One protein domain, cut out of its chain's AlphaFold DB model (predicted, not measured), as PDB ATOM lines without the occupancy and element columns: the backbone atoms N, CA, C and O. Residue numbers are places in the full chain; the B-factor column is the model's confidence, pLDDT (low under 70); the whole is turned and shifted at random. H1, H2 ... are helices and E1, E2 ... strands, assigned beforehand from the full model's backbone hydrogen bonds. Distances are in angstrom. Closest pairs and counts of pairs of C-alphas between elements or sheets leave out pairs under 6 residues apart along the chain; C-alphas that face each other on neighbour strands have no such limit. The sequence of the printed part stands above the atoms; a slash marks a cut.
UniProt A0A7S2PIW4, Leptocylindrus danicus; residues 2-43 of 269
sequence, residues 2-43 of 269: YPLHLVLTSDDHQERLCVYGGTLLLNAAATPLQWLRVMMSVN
ATOM      1  N   TYR A   2      -9.621  -6.034 131.173       55.72
ATOM      2  CA  TYR A   2     -10.904  -6.162 130.481       55.72
ATOM      3  C   TYR A   2     -11.222  -4.807 129.842       55.72
ATOM      4  O   TYR A   2     -11.368  -3.834 130.581       55.72
ATOM      5  N   PRO A   3     -11.250  -4.688 128.504       70.88
ATOM      6  CA  PRO A   3     -11.497  -3.399 127.882       70.88
ATOM      7  C   PRO A   3     -12.975  -3.046 128.054       70.88
ATOM      8  O   PRO A   3     -13.840  -3.676 127.448       70.88
ATOM      9  N   LEU A   4     -13.255  -2.049 128.892       82.94
ATOM     10  CA  LEU A   4     -14.540  -1.361 128.871       82.94
ATOM     11  C   LEU A   4     -14.689  -0.638 127.531       82.94
ATOM     12  O   LEU A   4     -13.736  -0.047 127.015       82.94
ATOM     13  N   HIS A   5     -15.894  -0.662 126.975       84.62
ATOM     14  CA  HIS A   5     -16.222   0.130 125.802       84.62
ATOM     15  C   HIS A   5     -16.496   1.569 126.228       84.62
ATOM     16  O   HIS A   5     -17.409   1.829 127.006       84.62
ATOM     17  N   LEU A   6     -15.707   2.509 125.714       86.88
ATOM     18  CA  LEU A   6     -15.941   3.935 125.915       86.88
ATOM     19  C   LEU A   6     -16.916   4.431 124.850       86.88
ATOM     20  O   LEU A   6     -16.642   4.311 123.655       86.88
ATOM     21  N   VAL A   7     -18.042   4.993 125.283       86.50
ATOM     22  CA  VAL A   7     -19.058   5.548 124.386       86.50
ATOM     23  C   VAL A   7     -19.327   6.993 124.772       86.50
ATOM     24  O   VAL A   7     -19.670   7.290 125.915       86.50
ATOM     25  N   LEU A   8     -19.169   7.892 123.801       85.19
ATOM     26  CA  LEU A   8     -19.565   9.287 123.944       85.19
ATOM     27  C   LEU A   8     -21.069   9.402 123.686       85.19
ATOM     28  O   LEU A   8     -21.540   9.002 122.621       85.19
ATOM     29  N   THR A   9     -21.804   9.951 124.645       81.50
ATOM     30  CA  THR A   9     -23.252  10.173 124.559       81.50
ATOM     31  C   THR A   9     -23.590  11.618 124.914       81.50
ATOM     32  O   THR A   9     -22.868  12.260 125.670       81.50
ATOM     33  N   SER A  10     -24.656  12.161 124.335       78.19
ATOM     34  CA  SER A  10     -25.234  13.450 124.743       78.19
ATOM     35  C   SER A  10     -26.203  13.314 125.917       78.19
ATOM     36  O   SER A  10     -26.619  14.325 126.474       78.19
ATOM     37  N   ASP A  11     -26.571  12.084 126.271       72.75
ATOM     38  CA  ASP A  11     -27.549  11.810 127.313       72.75
ATOM     39  C   ASP A  11     -26.875  11.830 128.688       72.75
ATOM     40  O   ASP A  11     -25.954  11.056 128.972       72.75
ATOM     41  N   ASP A  12     -27.366  12.705 129.567       62.34
ATOM     42  CA  ASP A  12     -26.991  12.737 130.980       62.34
ATOM     43  C   ASP A  12     -27.677  11.580 131.725       62.34
ATOM     44  O   ASP A  12     -28.622  11.759 132.495       62.34
ATOM     45  N   HIS A  13     -27.227  10.352 131.465       60.72
ATOM     46  CA  HIS A  13     -27.679   9.179 132.208       60.72
ATOM     47  C   HIS A  13     -27.188   9.228 133.666       60.72
ATOM     48  O   HIS A  13     -26.055   9.631 133.941       60.72
ATOM     49  N   GLN A  14     -28.030   8.777 134.607       56.94
ATOM     50  CA  GLN A  14     -27.672   8.676 136.030       56.94
ATOM     51  C   GLN A  14     -26.565   7.639 136.280       56.94
ATOM     52  O   GLN A  14     -25.671   7.881 137.090       56.94
ATOM     53  N   GLU A  15     -26.570   6.525 135.545       68.94
ATOM     54  CA  GLU A  15     -25.542   5.486 135.634       68.94
ATOM     55  C   GLU A  15     -24.532   5.623 134.493       68.94
ATOM     56  O   GLU A  15     -24.845   5.447 133.315       68.94
ATOM     57  N   ARG A  16     -23.286   5.950 134.850       83.06
ATOM     58  CA  ARG A  16     -22.202   6.158 133.877       83.06
ATOM     59  C   ARG A  16     -21.564   4.854 133.416       83.06
ATOM     60  O   ARG A  16     -20.978   4.829 132.341       83.06
ATOM     61  N   LEU A  17     -21.666   3.785 134.200       87.88
ATOM     62  CA  LEU A  17     -21.164   2.460 133.849       87.88
ATOM     63  C   LEU A  17     -22.334   1.491 133.689       87.88
ATOM     64  O   LEU A  17     -23.019   1.172 134.649       87.88
ATOM     65  N   CYS A  18     -22.511   0.961 132.482       87.44
ATOM     66  CA  CYS A  18     -23.409  -0.155 132.236       87.44
ATOM     67  C   CYS A  18     -22.663  -1.471 132.484       87.44
ATOM     68  O   CYS A  18     -21.903  -1.929 131.622       87.44
ATOM     69  N   VAL A  19     -22.897  -2.088 133.646       89.94
ATOM     70  CA  VAL A  19     -22.211  -3.327 134.054       89.94
ATOM     71  C   VAL A  19     -22.526  -4.510 133.131       89.94
ATOM     72  O   VAL A  19     -21.635  -5.271 132.764       89.94
ATOM     73  N   TYR A  20     -23.765  -4.597 132.641       89.06
ATOM     74  CA  TYR A  20     -24.225  -5.651 131.728       89.06
ATOM     75  C   TYR A  20     -23.577  -5.582 130.338       89.06
ATOM     76  O   TYR A  20     -23.359  -6.602 129.689       89.06
ATOM     77  N   GLY A  21     -23.293  -4.368 129.860       85.12
ATOM     78  CA  GLY A  21     -22.698  -4.127 128.543       85.12
ATOM     79  C   GLY A  21     -21.194  -3.870 128.579       85.12
ATOM     80  O   GLY A  21     -20.599  -3.663 127.522       85.12
ATOM     81  N   GLY A  22     -20.588  -3.795 129.772       88.69
ATOM     82  CA  GLY A  22     -19.202  -3.360 129.954       88.69
ATOM     83  C   GLY A  22     -18.918  -2.011 129.287       88.69
ATOM     84  O   GLY A  22     -17.868  -1.839 128.671       88.69
ATOM     85  N   THR A  23     -19.886  -1.091 129.322       89.12
ATOM     86  CA  THR A  23     -19.831   0.179 128.585       89.12
ATOM     87  C   THR A  23     -19.798   1.346 129.557       89.12
ATOM     88  O   THR A  23     -20.696   1.484 130.384       89.12
ATOM     89  N   LEU A  24     -18.780   2.194 129.441       89.25
ATOM     90  CA  LEU A  24     -18.669   3.440 130.187       89.25
ATOM     91  C   LEU A  24     -19.126   4.599 129.294       89.25
ATOM     92  O   LEU A  24     -18.546   4.866 128.238       89.25
ATOM     93  N   LEU A  25     -20.185   5.266 129.735       88.06
ATOM     94  CA  LEU A  25     -20.833   6.383 129.072       88.06
ATOM     95  C   LEU A  25     -20.179   7.688 129.530       88.06
ATOM     96  O   LEU A  25     -20.117   8.008 130.718       88.06
ATOM     97  N   LEU A  26     -19.676   8.442 128.561       88.19
ATOM     98  CA  LEU A  26     -19.026   9.728 128.762       88.19
ATOM     99  C   LEU A  26     -19.839  10.809 128.049       88.19
ATOM    100  O   LEU A  26     -20.164  10.657 126.873       88.19
ATOM    101  N   ASN A  27     -20.146  11.913 128.730       87.44
ATOM    102  CA  ASN A  27     -20.877  13.011 128.100       87.44
ATOM    103  C   ASN A  27     -19.999  13.677 127.021       87.44
ATOM    104  O   ASN A  27     -18.915  14.167 127.329       87.44
ATOM    105  N   ALA A  28     -20.457  13.720 125.769       86.62
ATOM    106  CA  ALA A  28     -19.712  14.271 124.637       86.62
ATOM    107  C   ALA A  28     -19.379  15.770 124.777       86.62
ATOM    108  O   ALA A  28     -18.378  16.223 124.227       86.62
ATOM    109  N   ALA A  29     -20.192  16.530 125.515       88.12
ATOM    110  CA  ALA A  29     -19.974  17.948 125.798       88.12
ATOM    111  C   ALA A  29     -19.043  18.191 127.002       88.12
ATOM    112  O   ALA A  29     -18.658  19.330 127.265       88.12
ATOM    113  N   ALA A  30     -18.687  17.142 127.750       86.69
ATOM    114  CA  ALA A  30     -17.816  17.265 128.908       86.69
ATOM    115  C   ALA A  30     -16.336  17.403 128.511       86.69
ATOM    116  O   ALA A  30     -15.879  16.961 127.459       86.69
ATOM    117  N   THR A  31     -15.565  18.029 129.393       90.44
ATOM    118  CA  THR A  31     -14.120  18.221 129.227       90.44
ATOM    119  C   THR A  31     -13.340  16.927 129.494       90.44
ATOM    120  O   THR A  31     -13.790  16.083 130.278       90.44
ATOM    121  N   PRO A  32     -12.109  16.783 128.966       90.62
ATOM    122  CA  PRO A  32     -11.264  15.618 129.253       90.62
ATOM    123  C   PRO A  32     -11.035  15.359 130.752       90.62
ATOM    124  O   PRO A  32     -10.991  14.208 131.182       90.62
ATOM    125  N   LEU A  33     -10.947  16.411 131.575       90.81
ATOM    126  CA  LEU A  33     -10.843  16.281 133.034       90.81
ATOM    127  C   LEU A  33     -12.113  15.692 133.658       90.81
ATOM    128  O   LEU A  33     -12.031  14.899 134.594       90.81
ATOM    129  N   GLN A  34     -13.291  16.055 133.148       88.44
ATOM    130  CA  GLN A  34     -14.552  15.464 133.594       88.44
ATOM    131  C   GLN A  34     -14.644  13.992 133.182       88.44
ATOM    132  O   GLN A  34     -15.038  13.177 134.012       88.44
ATOM    133  N   TRP A  35     -14.202  13.623 131.975       89.25
ATOM    134  CA  TRP A  35     -14.109  12.216 131.560       89.25
ATOM    135  C   TRP A  35     -13.162  11.406 132.442       89.25
ATOM    136  O   TRP A  35     -13.518  10.311 132.868       89.25
ATOM    137  N   LEU A  36     -11.989  11.954 132.774       89.06
ATOM    138  CA  LEU A  36     -11.047  11.317 133.697       89.06
ATOM    139  C   LEU A  36     -11.685  11.053 135.061       89.06
ATOM    140  O   LEU A  36     -11.548   9.953 135.580       89.06
ATOM    141  N   ARG A  37     -12.448  12.007 135.608       88.19
ATOM    142  CA  ARG A  37     -13.185  11.796 136.867       88.19
ATOM    143  C   ARG A  37     -14.185  10.645 136.770       88.19
ATOM    144  O   ARG A  37     -14.302   9.876 137.717       88.19
ATOM    145  N   VAL A  38     -14.883  10.504 135.640       87.44
ATOM    146  CA  VAL A  38     -15.784   9.363 135.406       87.44
ATOM    147  C   VAL A  38     -15.001   8.054 135.360       87.44
ATOM    148  O   VAL A  38     -15.354   7.105 136.050       87.44
ATOM    149  N   MET A  39     -13.905   8.004 134.608       87.50
ATOM    150  CA  MET A  39     -13.076   6.799 134.517       87.50
ATOM    151  C   MET A  39     -12.475   6.413 135.874       87.50
ATOM    152  O   MET A  39     -12.452   5.237 136.212       87.50
ATOM    153  N   MET A  40     -12.063   7.394 136.681       88.06
ATOM    154  CA  MET A  40     -11.547   7.168 138.035       88.06
ATOM    155  C   MET A  40     -12.618   6.720 139.038       88.06
ATOM    156  O   MET A  40     -12.267   6.139 140.058       88.06
ATOM    157  N   SER A  41     -13.904   6.979 138.775       87.19
ATOM    158  CA  SER A  41     -14.991   6.460 139.620       87.19
ATOM    159  C   SER A  41     -15.260   4.965 139.427       87.19
ATOM    160  O   SER A  41     -15.932   4.360 140.258       87.19
ATOM    161  N   VAL A  42     -14.715   4.351 138.371       87.88
ATOM    162  CA  VAL A  42     -14.791   2.902 138.167       87.88
ATOM    163  C   VAL A  42     -13.763   2.224 139.071       87.88
ATOM    164  O   VAL A  42     -12.558   2.320 138.844       87.88
ATOM    165  N   ASN A  43     -14.252   1.544 140.105       88.62
ATOM    166  CA  ASN A  43     -13.434   0.766 141.037       88.62
ATOM    167  C   ASN A  43     -13.311  -0.713 140.606       88.62
ATOM    168  O   ASN A  43     -13.890  -1.144 139.607       88.62
TER     169      ASN A  43
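This is residues 2 to 43 of the 269 residues of a protein of Leptocylindrus danicus (UniProt A0A7S2PIW4). Two parallel strands, E1 and E2, make a small sheet, with helix H1 folded back along E2 and a long loop, residues 10 to 22, returning from E1 to E2. Residues 17 to 18 of this loop pair antiparallel with residues 23 to 24 of E2. The printed part has 42 residues, in the order E1, E2, H1, with under half in named elements; the class is mixed. It is compact, with a radius of gyration of the C-alphas of 9.6 A and spans of 24 by 19 by 16 A.

E1, residues 5 to 9, is the parallel neighbour of E2, residues 23 to 27, at 30 degrees; N 9 and O 26 are 2.9 A apart, within hydrogen-bond range. H1, residues 32 to 41, comes closest to E2 at the C-alphas of Trp 35 and Leu 26, 6.2 A apart. E1 and H1 are apart. In H1 every O i to N i+4 pair is within hydrogen-bond range.

E1 begins at C-alpha 5 (-16.222, 0.130, 125.802) and is 12.3 A long. E2 is 12.9 A long. H1, 14.3 A long, ends at C-alpha 41 (-14.991, 6.460, 139.620).

The C-alphas of Tyr 2 and Ala 29 are farthest apart, 26.2 A. The printed part has no cut. E1 to E2 is a long link, E2 to H1 a tight one. Residue 2 and residues 12 to 15 have pLDDT under 70.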